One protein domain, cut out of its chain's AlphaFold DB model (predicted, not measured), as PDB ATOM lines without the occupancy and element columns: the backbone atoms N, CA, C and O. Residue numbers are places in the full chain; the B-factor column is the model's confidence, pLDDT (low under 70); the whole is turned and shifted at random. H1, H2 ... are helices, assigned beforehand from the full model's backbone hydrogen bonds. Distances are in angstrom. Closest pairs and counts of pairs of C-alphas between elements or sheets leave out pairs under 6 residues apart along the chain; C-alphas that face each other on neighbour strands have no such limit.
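AT A GLANCE: This is residues 198 to 286 of the 389 residues of an uncharacterized protein of Thiocystis violascens (strain ATCC 17096 / DSM 198 / 6111) (UniProt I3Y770). Helix H4 is the middle of this domain: H2, H3 and H4 make a triangle, and H5 packs on H4 side by side, away from H2 and H3. The small helix H1 lies at one end of the longest axis, near H2, and the long link 256 to 275 makes a wide loop whose Gly 271 lies at the other end. The printed part has 89 residues with five named helices, H1 to H5 in order, and no named strand; its class is all helix. The whole is compact, with a radius of gyration of the C-alphas of 13.5 A, and spans 42 by 28 by 23 A, only just elongated.

IN THESE COORDINATES: H1, residues 198 to 203, begins with C-alpha 198 at (13.681, -19.664, 9.699) and is 8.8 A long. H2, residues 212 to 224, measures 18.2 A, and H3, residues 228 to 240, 18.4 A. H4, residues 244 to 255, measures 17.1 A and ends with C-alpha 255 at (1.236, 0.045, 6.504). H5, residues 276 to 286, measures 15.1 A and ends with C-alpha 286 at (-3.935, 5.581, 5.857).

HOW THE PARTS SIT: H4 is the hub, touching three helices. H3 and H4 form a helical hairpin at 33 degrees, a shallow tilt only just short of steep; their closest C-alphas, Ile 235 and Ala 250, are 4.5 A apart. With residues 252 to 253 alone, H4 touches H2, closest at the C-alphas of Leu 215 and Leu 253, 6.5 A. With residues 251 to 255 alone, H4 touches H5, the same way at a shallow tilt of 21 degrees; the closest C-alphas, Gly 255 and Thr 284, are 4.3 A apart. H2 and H3 form a hairpin at a steep tilt of 43 degrees, closest at the C-alphas of Ala 222 and Gln 228, 5.9 A. H1 and H2 are close but not clearly touching, the C-alphas of Leu 203 and Val 218 being 7.3 A apart. H5 is apart from H1, H2 and H3. In H1, H2, H3, H4 and H5 every O i to N i+4 pair is within hydrogen-bond range.

THE WHOLE: The two C-alphas farthest apart, Ala 198 and Gly 271, are 42.6 A apart. The printed part has no cut; the link from H4 to H5 is long. Mean pLDDT of the printed part is 92.2, and no printed residue is under 70.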
ATOM      1  N   ALA A 198      14.804 -18.758   9.924       92.62
ATOM      2  CA  ALA A 198      13.681 -19.664   9.699       92.62
ATOM      3  C   ALA A 198      12.550 -19.515  10.738       92.62
ATOM      4  O   ALA A 198      11.383 -19.645  10.376       92.62
ATOM      5  N   LEU A 199      12.860 -19.203  12.006       94.12
ATOM      6  CA  LEU A 199      11.828 -18.966  13.024       94.12
ATOM      7  C   LEU A 199      11.072 -17.657  12.772       94.12
ATOM      8  O   LEU A 199       9.849 -17.607  12.907       94.12
ATOM      9  N   ARG A 200      11.782 -16.597  12.367       94.94
ATOM     10  CA  ARG A 200      11.152 -15.318  12.005       94.94
ATOM     11  C   ARG A 200      10.304 -15.463  10.744       94.94
ATOM     12  O   ARG A 200       9.198 -14.932  10.680       94.94
ATOM     13  N   GLU A 201      10.771 -16.235   9.765       92.94
ATOM     14  CA  GLU A 201       9.986 -16.581   8.576       92.94
ATOM     15  C   GLU A 201       8.741 -17.415   8.923       92.94
ATOM     16  O   GLU A 201       7.677 -17.217   8.326       92.94
ATOM     17  N   GLU A 202       8.832 -18.309   9.911       93.00
ATOM     18  CA  GLU A 202       7.701 -19.116  10.376       93.00
ATOM     19  C   GLU A 202       6.582 -18.257  10.985       93.00
ATOM     20  O   GLU A 202       5.397 -18.566  10.783       93.00
ATOM     21  N   LEU A 203       6.919 -17.148  11.658       93.31
ATOM     22  CA  LEU A 203       5.922 -16.176  12.119       93.31
ATOM     23  C   LEU A 203       5.076 -15.663  10.953       93.31
ATOM     24  O   LEU A 203       3.872 -15.483  11.098       93.31
ATOM     25  N   LEU A 204       5.671 -15.491   9.774       93.62
ATOM     26  CA  LEU A 204       4.992 -15.003   8.574       93.62
ATOM     27  C   LEU A 204       4.276 -16.108   7.780       93.62
ATOM     28  O   LEU A 204       3.656 -15.816   6.750       93.62
ATOM     29  N   SER A 205       4.366 -17.368   8.213       91.00
ATOM     30  CA  SER A 205       3.634 -18.470   7.588       91.00
ATOM     31  C   SER A 205       2.125 -18.242   7.685       91.00
ATOM     32  O   SER A 205       1.628 -17.632   8.629       91.00
ATOM     33  N   LEU A 206       1.364 -18.773   6.727       86.19
ATOM     34  CA  LEU A 206      -0.099 -18.636   6.734       86.19
ATOM     35  C   LEU A 206      -0.770 -19.366   7.904       86.19
ATOM     36  O   LEU A 206      -1.921 -19.080   8.213       86.19
ATOM     37  N   MET A 207      -0.068 -20.304   8.546       83.75
ATOM     38  CA  MET A 207      -0.570 -20.995   9.732       83.75
ATOM     39  C   MET A 207      -0.447 -20.123  10.982       83.75
ATOM     40  O   MET A 207      -1.350 -20.137  11.814       83.75
ATOM     41  N   SER A 208       0.641 -19.356  11.091       82.38
ATOM     42  CA  SER A 208       0.901 -18.460  12.223       82.38
ATOM     43  C   SER A 208       0.228 -17.094  12.044       82.38
ATOM     44  O   SER A 208      -0.358 -16.565  12.983       82.38
ATOM     45  N   THR A 209       0.254 -16.542  10.829       87.12
ATOM     46  CA  THR A 209      -0.237 -15.196  10.517       87.12
ATOM     47  C   THR A 209      -1.326 -15.246   9.451       87.12
ATOM     48  O   THR A 209      -1.085 -15.091   8.253       87.12
ATOM     49  N   ASN A 210      -2.559 -15.465   9.910       88.19
ATOM     50  CA  ASN A 210      -3.768 -15.547   9.080       88.19
ATOM     51  C   ASN A 210      -4.748 -14.380   9.292       88.19
ATOM     52  O   ASN A 210      -5.858 -14.405   8.764       88.19
ATOM     53  N   ALA A 211      -4.339 -13.354  10.038       92.62
ATOM     54  CA  ALA A 211      -5.094 -12.125  10.242       92.62
ATOM     55  C   ALA A 211      -4.169 -10.904  10.193       92.62
ATOM     56  O   ALA A 211      -2.976 -11.002  10.485       92.62
ATOM     57  N   ASP A 212      -4.728  -9.739   9.871       95.25
ATOM     58  CA  ASP A 212      -3.997  -8.472   9.876       95.25
ATOM     59  C   ASP A 212      -3.493  -8.131  11.284       95.25
ATOM     60  O   ASP A 212      -2.455  -7.491  11.413       95.25
ATOM     61  N   GLN A 213      -4.176  -8.610  12.330       95.75
ATOM     62  CA  GLN A 213      -3.726  -8.472  13.718       95.75
ATOM     63  C   GLN A 213      -2.371  -9.153  13.948       95.75
ATOM     64  O   GLN A 213      -1.485  -8.558  14.549       95.75
ATOM     65  N   ALA A 214      -2.192 -10.375  13.440       95.12
ATOM     66  CA  ALA A 214      -0.937 -11.107  13.592       95.12
ATOM     67  C   ALA A 214       0.198 -10.444  12.789       95.12
ATOM     68  O   ALA A 214       1.323 -10.354  13.270       95.12
ATOM     69  N   LEU A 215      -0.102  -9.883  11.606       97.00
ATOM     70  CA  LEU A 215       0.870  -9.068  10.862       97.00
ATOM     71  C   LEU A 215       1.285  -7.814  11.642       97.00
ATOM     72  O   LEU A 215       2.463  -7.464  11.638       97.00
ATOM     73  N   LEU A 216       0.333  -7.146  12.302       97.56
ATOM     74  CA  LEU A 216       0.621  -5.994  13.151       97.56
ATOM     75  C   LEU A 216       1.488  -6.390  14.353       97.56
ATOM     76  O   LEU A 216       2.447  -5.692  14.655       97.56
ATOM     77  N   GLU A 217       1.196  -7.512  15.013       97.50
ATOM     78  CA  GLU A 217       1.988  -8.006  16.149       97.50
ATOM     79  C   GLU A 217       3.435  -8.316  15.760       97.50
ATOM     80  O   GLU A 217       4.351  -7.926  16.481       97.50
ATOM     81  N   VAL A 218       3.656  -8.938  14.597       97.56
ATOM     82  CA  VAL A 218       5.006  -9.174  14.064       97.56
ATOM     83  C   VAL A 218       5.722  -7.856  13.756       97.56
ATOM     84  O   VAL A 218       6.889  -7.709  14.107       97.56
ATOM     85  N   ALA A 219       5.035  -6.889  13.138       97.81
ATOM     86  CA  ALA A 219       5.617  -5.579  12.842       97.81
ATOM     87  C   ALA A 219       5.995  -4.817  14.126       97.81
ATOM     88  O   ALA A 219       7.114  -4.324  14.236       97.81
ATOM     89  N   ILE A 220       5.106  -4.785  15.125       97.62
ATOM     90  CA  ILE A 220       5.384  -4.167  16.428       97.62
ATOM     91  C   ILE A 220       6.579  -4.853  17.091       97.62
ATOM     92  O   ILE A 220       7.507  -4.164  17.498       97.62
ATOM     93  N   ALA A 221       6.585  -6.188  17.172       97.31
ATOM     94  CA  ALA A 221       7.673  -6.933  17.801       97.31
ATOM     95  C   ALA A 221       9.022  -6.679  17.118       97.31
ATOM     96  O   ALA A 221      10.031  -6.530  17.807       97.31
ATOM     97  N   ALA A 222       9.053  -6.591  15.785       96.81
ATOM     98  CA  ALA A 222      10.267  -6.227  15.069       96.81
ATOM     99  C   ALA A 222      10.739  -4.819  15.466       96.81
ATOM    100  O   ALA A 222      11.900  -4.646  15.834       96.81
ATOM    101  N   ASN A 223       9.848  -3.829  15.469       95.38
ATOM    102  CA  ASN A 223      10.239  -2.435  15.681       95.38
ATOM    103  C   ASN A 223      10.663  -2.149  17.128       95.38
ATOM    104  O   ASN A 223      11.739  -1.598  17.350       95.38
ATOM    105  N   VAL A 224       9.897  -2.609  18.126       94.75
ATOM    106  CA  VAL A 224      10.207  -2.371  19.556       94.75
ATOM    107  C   VAL A 224      11.465  -3.102  20.041       94.75
ATOM    108  O   VAL A 224      11.984  -2.814  21.122       94.75
ATOM    109  N   ASN A 225      11.965  -4.059  19.253       94.75
ATOM    110  CA  ASN A 225      13.227  -4.753  19.501       94.75
ATOM    111  C   ASN A 225      14.335  -4.335  18.512       94.75
ATOM    112  O   ASN A 225      15.378  -4.981  18.455       94.75
ATOM    113  N   GLY A 226      14.148  -3.249  17.751       93.44
ATOM    114  CA  GLY A 226      15.183  -2.677  16.881       93.44
ATOM    115  C   GLY A 226      15.471  -3.475  15.603       93.44
ATOM    116  O   GLY A 226      16.483  -3.241  14.944       93.44
ATOM    117  N   ALA A 227      14.593  -4.397  15.214       95.56
ATOM    118  CA  ALA A 227      14.719  -5.240  14.027       95.56
ATOM    119  C   ALA A 227      14.026  -4.644  12.779       95.56
ATOM    120  O   ALA A 227      13.603  -5.384  11.890       95.56
ATOM    121  N   GLN A 228      13.941  -3.311  12.664       94.38
ATOM    122  CA  GLN A 228      13.331  -2.627  11.509       94.38
ATOM    123  C   GLN A 228      13.963  -3.064  10.176       94.38
ATOM    124  O   GLN A 228      13.254  -3.323   9.206       94.38
ATOM    125  N   GLY A 229      15.289  -3.245  10.136       95.38
ATOM    126  CA  GLY A 229      15.987  -3.697   8.926       95.38
ATOM    127  C   GLY A 229      15.548  -5.086   8.441       95.38
ATOM    128  O   GLY A 229      15.537  -5.339   7.236       95.38
ATOM    129  N   TRP A 230      15.136  -5.972   9.355       96.25
ATOM    130  CA  TRP A 230      14.533  -7.258   8.997       96.25
ATOM    131  C   TRP A 230      13.151  -7.062   8.367       96.25
ATOM    132  O   TRP A 230      12.870  -7.624   7.307       96.25
ATOM    133  N   LEU A 231      12.307  -6.223   8.977       97.06
ATOM    134  CA  LEU A 231      10.962  -5.941   8.474       97.06
ATOM    135  C   LEU A 231      11.016  -5.316   7.071       97.06
ATOM    136  O   LEU A 231      10.299  -5.756   6.169       97.06
ATOM    137  N   ASP A 232      11.922  -4.360   6.856       97.56
ATOM    138  CA  ASP A 232      12.156  -3.726   5.557       97.56
ATOM    139  C   ASP A 232      12.610  -4.745   4.500       97.56
ATOM    140  O   ASP A 232      12.124  -4.733   3.363       97.56
ATOM    141  N   HIS A 233      13.504  -5.670   4.873       97.38
ATOM    142  CA  HIS A 233      13.954  -6.746   3.991       97.38
ATOM    143  C   HIS A 233      12.799  -7.668   3.580       97.38
ATOM    144  O   HIS A 233      12.634  -7.950   2.390       97.38
ATOM    145  N   VAL A 234      11.965  -8.092   4.536       97.25
ATOM    146  CA  VAL A 234      10.775  -8.915   4.275       97.25
ATOM    147  C   VAL A 234       9.818  -8.202   3.324       97.25
ATOM    148  O   VAL A 234       9.373  -8.798   2.341       97.25
ATOM    149  N   ILE A 235       9.524  -6.923   3.578       97.75
ATOM    150  CA  ILE A 235       8.652  -6.108   2.722       97.75
ATOM    151  C   ILE A 235       9.216  -6.052   1.296       97.75
ATOM    152  O   ILE A 235       8.486  -6.308   0.334       97.75
ATOM    153  N   ALA A 236      10.511  -5.770   1.139       98.12
ATOM    154  CA  ALA A 236      11.162  -5.697  -0.167       98.12
ATOM    155  C   ALA A 236      11.135  -7.045  -0.913       98.12
ATOM    156  O   ALA A 236      10.778  -7.093  -2.095       98.12
ATOM    157  N   ALA A 237      11.455  -8.146  -0.227       97.25
ATOM    158  CA  ALA A 237      11.444  -9.493  -0.796       97.25
ATOM    159  C   ALA A 237      10.037  -9.911  -1.260       97.25
ATOM    160  O   ALA A 237       9.859 -10.460  -2.354       97.25
ATOM    161  N   ASP A 238       9.011  -9.604  -0.469       97.12
ATOM    162  CA  ASP A 238       7.622  -9.909  -0.799       97.12
ATOM    163  C   ASP A 238       7.073  -9.061  -1.953       97.12
ATOM    164  O   ASP A 238       6.314  -9.577  -2.780       97.12
ATOM    165  N   LEU A 239       7.468  -7.786  -2.054       96.06
ATOM    166  CA  LEU A 239       7.141  -6.936  -3.206       96.06
ATOM    167  C   LEU A 239       7.768  -7.465  -4.501       96.06
ATOM    168  O   LEU A 239       7.115  -7.446  -5.553       96.06
ATOM    169  N   ALA A 240       9.010  -7.950  -4.420       97.31
ATOM    170  CA  ALA A 240       9.743  -8.531  -5.542       97.31
ATOM    171  C   ALA A 240       9.214  -9.917  -5.959       97.31
ATOM    172  O   ALA A 240       9.419 -10.341  -7.098       97.31
ATOM    173  N   SER A 241       8.502 -10.621  -5.074       96.44
ATOM    174  CA  SER A 241       7.952 -11.948  -5.350       96.44
ATOM    175  C   SER A 241       6.973 -11.945  -6.530       96.44
ATOM    176  O   SER A 241       6.168 -11.035  -6.688       96.44
ATOM    177  N   CYS A 242       6.935 -13.010  -7.333       95.50
ATOM    178  CA  CYS A 242       5.879 -13.198  -8.337       95.50
ATOM    179  C   CYS A 242       4.515 -13.574  -7.720       95.50
ATOM    180  O   CYS A 242       3.496 -13.586  -8.412       95.50
ATOM    181  N   VAL A 243       4.476 -13.860  -6.415       92.81
ATOM    182  CA  VAL A 243       3.299 -14.368  -5.715       92.81
ATOM    183  C   VAL A 243       2.412 -13.218  -5.230       92.81
ATOM    184  O   VAL A 243       2.796 -12.414  -4.383       92.81
ATOM    185  N   VAL A 244       1.175 -13.162  -5.733       90.50
ATOM    186  CA  VAL A 244       0.238 -12.047  -5.490       90.50
ATOM    187  C   VAL A 244      -0.057 -11.815  -4.005       90.50
ATOM    188  O   VAL A 244      -0.139 -10.664  -3.579       90.50
ATOM    189  N   TRP A 245      -0.230 -12.876  -3.212       89.31
ATOM    190  CA  TRP A 245      -0.532 -12.724  -1.785       89.31
ATOM    191  C   TRP A 245       0.669 -12.187  -0.994       89.31
ATOM    192  O   TRP A 245       0.462 -11.413  -0.068       89.31
ATOM    193  N   ARG A 246       1.910 -12.505  -1.400       93.88
ATOM    194  CA  ARG A 246       3.125 -11.938  -0.791       93.88
ATOM    195  C   ARG A 246       3.214 -10.439  -1.045       93.88
ATOM    196  O   ARG A 246       3.346  -9.679  -0.099       93.88
ATOM    197  N   LYS A 247       2.965  -9.984  -2.278       93.94
ATOM    198  CA  LYS A 247       2.877  -8.538  -2.574       93.94
ATOM    199  C   LYS A 247       1.826  -7.821  -1.722       93.94
ATOM    200  O   LYS A 247       2.025  -6.679  -1.319       93.94
ATOM    201  N   GLN A 248       0.692  -8.475  -1.467       92.50
ATOM    202  CA  GLN A 248      -0.354  -7.935  -0.594       92.50
ATOM    203  C   GLN A 248       0.087  -7.907   0.875       92.50
ATOM    204  O   GLN A 248      -0.162  -6.908   1.546       92.50
ATOM    205  N   ARG A 249       0.775  -8.954   1.353       94.94
ATOM    206  CA  ARG A 249       1.389  -9.000   2.688       94.94
ATOM    207  C   ARG A 249       2.402  -7.876   2.870       94.94
ATOM    208  O   ARG A 249       2.280  -7.145   3.842       94.94
ATOM    209  N   ALA A 250       3.299  -7.659   1.908       96.06
ATOM    210  CA  ALA A 250       4.216  -6.524   1.938       96.06
ATOM    211  C   ALA A 250       3.494  -5.179   2.017       96.06
ATOM    212  O   ALA A 250       3.852  -4.352   2.843       96.06
ATOM    213  N   GLY A 251       2.461  -4.962   1.194       94.62
ATOM    214  CA  GLY A 251       1.673  -3.729   1.259       94.62
ATOM    215  C   GLY A 251       1.039  -3.512   2.635       94.62
ATOM    216  O   GLY A 251       1.013  -2.387   3.128       94.62
ATOM    217  N   LYS A 252       0.566  -4.583   3.284       95.69
ATOM    218  CA  LYS A 252      -0.005  -4.500   4.631       95.69
ATOM    219  C   LYS A 252       1.063  -4.239   5.699       95.69
ATOM    220  O   LYS A 252       0.879  -3.328   6.496       95.69
ATOM    221  N   LEU A 253       2.182  -4.969   5.675       97.25
ATOM    222  CA  LEU A 253       3.315  -4.769   6.588       97.25
ATOM    223  C   LEU A 253       3.916  -3.365   6.457       97.25
ATOM    224  O   LEU A 253       4.168  -2.728   7.469       97.25
ATOM    225  N   ALA A 254       4.035  -2.838   5.235       96.56
ATOM    226  CA  ALA A 254       4.442  -1.455   4.986       96.56
ATOM    227  C   ALA A 254       3.476  -0.431   5.602       96.56
ATOM    228  O   ALA A 254       3.876   0.680   5.921       96.56
ATOM    229  N   GLY A 255       2.200  -0.785   5.780       96.31
ATOM    230  CA  GLY A 255       1.236   0.045   6.504       96.31
ATOM    231  C   GLY A 255       1.497   0.078   8.008       96.31
ATOM    232  O   GLY A 255       1.177   1.064   8.668       96.31
ATOM    233  N   PHE A 256       2.084  -0.998   8.536       97.31
ATOM    234  CA  PHE A 256       2.368  -1.215   9.951       97.31
ATOM    235  C   PHE A 256       3.799  -0.851  10.362       97.31
ATOM    236  O   PHE A 256       4.144  -1.023  11.527       97.31
ATOM    237  N   THR A 257       4.612  -0.298   9.460       96.12
ATOM    238  CA  THR A 257       5.900   0.296   9.831       96.12
ATOM    239  C   THR A 257       5.696   1.552  10.673       96.12
ATOM    240  O   THR A 257       4.599   2.126  10.741       96.12
ATOM    241  N   THR A 258       6.772   1.989  11.305       94.75
ATOM    242  CA  THR A 258       6.844   3.184  12.143       94.75
ATOM    243  C   THR A 258       7.838   4.179  11.570       94.75
ATOM    244  O   THR A 258       8.511   3.907  10.575       94.75
ATOM    245  N   GLY A 259       7.875   5.381  12.147       92.44
ATOM    246  CA  GLY A 259       8.758   6.430  11.649       92.44
ATOM    247  C   GLY A 259       8.244   7.102  10.374       92.44
ATOM    248  O   GLY A 259       9.009   7.789   9.703       92.44
ATOM    249  N   ASN A 260       6.950   6.976  10.053       93.94
ATOM    250  CA  ASN A 260       6.369   7.570   8.849       93.94
ATOM    251  C   ASN A 260       6.314   9.101   8.966       93.94
ATOM    252  O   ASN A 260       6.017   9.648  10.034       93.94
ATOM    253  N   GLU A 261       6.576   9.812   7.872       92.81
ATOM    254  CA  GLU A 261       6.593  11.279   7.843       92.81
ATOM    255  C   GLU A 261       5.322  11.859   7.208       92.81
ATOM    256  O   GLU A 261       4.731  11.280   6.296       92.81
ATOM    257  N   LEU A 262       4.888  13.027   7.696       91.38
ATOM    258  CA  LEU A 262       3.786  13.783   7.099       91.38
ATOM    259  C   LEU A 262       4.324  14.758   6.032       91.38
ATOM    260  O   LEU A 262       5.328  15.422   6.290       91.38
ATOM    261  N   PRO A 263       3.625  14.945   4.894       92.25
ATOM    262  CA  PRO A 263       2.390  14.270   4.492       92.25
ATOM    263  C   PRO A 263       2.642  12.867   3.916       92.25
ATOM    264  O   PRO A 263       3.601  12.647   3.182       92.25
ATOM    265  N   VAL A 264       1.713  11.940   4.167       91.19
ATOM    266  CA  VAL A 264       1.725  10.611   3.538       91.19
ATOM    267  C   VAL A 264       0.922  10.659   2.241       91.19
ATOM    268  O   VAL A 264      -0.268  10.987   2.245       91.19
ATOM    269  N   SER A 265       1.578  10.342   1.123       88.12
ATOM    270  CA  SER A 265       0.945  10.265  -0.199       88.12
ATOM    271  C   SER A 265      -0.182   9.226  -0.206       88.12
ATOM    272  O   SER A 265      -0.068   8.194   0.445       88.12
ATOM    273  N   GLU A 266      -1.275   9.490  -0.927       86.88
ATOM    274  CA  GLU A 266      -2.451   8.603  -1.042       86.88
ATOM    275  C   GLU A 266      -3.252   8.341   0.249       86.88
ATOM    276  O   GLU A 266      -4.236   7.602   0.208       86.88
ATOM    277  N   ALA A 267      -2.905   8.964   1.381       86.00
ATOM    278  CA  ALA A 267      -3.687   8.841   2.617       86.00
ATOM    279  C   ALA A 267      -5.043   9.573   2.541       86.00
ATOM    280  O   ALA A 267      -6.019   9.141   3.148       86.00
ATOM    281  N   TRP A 268      -5.113  10.651   1.750       85.88
ATOM    282  CA  TRP A 268      -6.318  11.463   1.523       85.88
ATOM    283  C   TRP A 268      -6.590  11.645   0.026       85.88
ATOM    284  O   TRP A 268      -6.454  12.744  -0.509       85.88
ATOM    285  N   PRO A 269      -6.912  10.560  -0.686       83.62
ATOM    286  CA  PRO A 269      -7.055  10.595  -2.128       83.62
ATOM    287  C   PRO A 269      -8.416  11.175  -2.524       83.62
ATOM    288  O   PRO A 269      -9.435  10.923  -1.875       83.62
ATOM    289  N   GLU A 270      -8.458  11.892  -3.641       81.56
ATOM    290  CA  GLU A 270      -9.721  12.342  -4.222       81.56
ATOM    291  C   GLU A 270     -10.457  11.176  -4.914       81.56
ATOM    292  O   GLU A 270      -9.857  10.300  -5.552       81.56
ATOM    293  N   GLY A 271     -11.786  11.155  -4.782       82.06
ATOM    294  CA  GLY A 271     -12.661  10.176  -5.434       82.06
ATOM    295  C   GLY A 271     -12.622   8.756  -4.849       82.06
ATOM    296  O   GLY A 271     -11.843   8.419  -3.955       82.06
ATOM    297  N   LEU A 272     -13.498   7.889  -5.360       78.81
ATOM    298  CA  LEU A 272     -13.574   6.482  -4.953       78.81
ATOM    299  C   LEU A 272     -12.439   5.665  -5.581       78.81
ATOM    300  O   LEU A 272     -11.998   5.941  -6.695       78.81
ATOM    301  N   ALA A 273     -11.977   4.631  -4.875       79.81
ATOM    302  CA  ALA A 273     -11.014   3.695  -5.441       79.81
ATOM    303  C   ALA A 273     -11.684   2.898  -6.571       79.81
ATOM    304  O   ALA A 273     -12.715   2.261  -6.360       79.81
ATOM    305  N   VAL A 274     -11.090   2.939  -7.762       77.94
ATOM    306  CA  VAL A 274     -11.645   2.301  -8.969       77.94
ATOM    307  C   VAL A 274     -11.432   0.782  -8.953       77.94
ATOM    308  O   VAL A 274     -12.185   0.036  -9.575       77.94
ATOM    309  N   ASP A 275     -10.437   0.303  -8.201       84.75
ATOM    310  CA  ASP A 275     -10.127  -1.117  -8.066       84.75
ATOM    311  C   ASP A 275      -9.611  -1.487  -6.662       84.75
ATOM    312  O   ASP A 275      -9.248  -0.645  -5.832       84.75
ATOM    313  N   GLY A 276      -9.556  -2.795  -6.398       79.44
ATOM    314  CA  GLY A 276      -9.113  -3.332  -5.112       79.44
ATOM    315  C   GLY A 276      -7.615  -3.179  -4.827       79.44
ATOM    316  O   GLY A 276      -7.213  -3.309  -3.674       79.44
ATOM    317  N   ARG A 277      -6.764  -2.919  -5.828       80.94
ATOM    318  CA  ARG A 277      -5.334  -2.645  -5.604       80.94
ATOM    319  C   ARG A 277      -5.164  -1.231  -5.059       80.94
ATOM    320  O   ARG A 277      -4.527  -1.061  -4.026       80.94
ATOM    321  N   THR A 278      -5.798  -0.265  -5.710       84.31
ATOM    322  CA  THR A 278      -5.844   1.141  -5.312       84.31
ATOM    323  C   THR A 278      -6.470   1.278  -3.926       84.31
ATOM    324  O   THR A 278      -5.912   1.939  -3.060       84.31
ATOM    325  N   SER A 279      -7.578   0.572  -3.662       86.19
ATOM    326  CA  SER A 279      -8.204   0.564  -2.333       86.19
ATOM    327  C   SER A 279      -7.243   0.120  -1.226       86.19
ATOM    328  O   SER A 279      -7.262   0.693  -0.143       86.19
ATOM    329  N   ARG A 280      -6.396  -0.883  -1.484       85.88
ATOM    330  CA  ARG A 280      -5.420  -1.377  -0.500       85.88
ATOM    331  C   ARG A 280      -4.229  -0.453  -0.336       85.88
ATOM    332  O   ARG A 280      -3.773  -0.270   0.779       85.88
ATOM    333  N   GLN A 281      -3.738   0.135  -1.424       87.31
ATOM    334  CA  GLN A 281      -2.675   1.140  -1.349       87.31
ATOM    335  C   GLN A 281      -3.114   2.334  -0.495       87.31
ATOM    336  O   GLN A 281      -2.361   2.774   0.366       87.31
ATOM    337  N   ARG A 282      -4.361   2.786  -0.669       90.31
ATOM    338  CA  ARG A 282      -4.970   3.830   0.163       90.31
ATOM    339  C   ARG A 282      -5.105   3.400   1.625       90.31
ATOM    340  O   ARG A 282      -4.828   4.187   2.518       90.31
ATOM    341  N   GLU A 283      -5.484   2.148   1.886       91.12
ATOM    342  CA  GLU A 283      -5.531   1.612   3.254       91.12
ATOM    343  C   GLU A 283      -4.140   1.601   3.910       91.12
ATOM    344  O   GLU A 283      -3.994   2.065   5.037       91.12
ATOM    345  N   THR A 284      -3.114   1.125   3.200       92.81
ATOM    346  CA  THR A 284      -1.711   1.166   3.640       92.81
ATOM    347  C   THR A 284      -1.275   2.594   3.968       92.81
ATOM    348  O   THR A 284      -0.785   2.842   5.068       92.81
ATOM    349  N   ALA A 285      -1.508   3.538   3.053       94.12
ATOM    350  CA  ALA A 285      -1.178   4.946   3.252       94.12
ATOM    351  C   ALA A 285      -1.917   5.549   4.457       94.12
ATOM    352  O   ALA A 285      -1.347   6.325   5.219       94.12
ATOM    353  N   HIS A 286      -3.172   5.153   4.686       94.25
ATOM    354  CA  HIS A 286      -3.935   5.581   5.857       94.25
ATOM    355  C   HIS A 286      -3.325   5.077   7.172       94.25
ATOM    356  O   HIS A 286      -3.251   5.828   8.142       94.25
TER     357      HIS A 286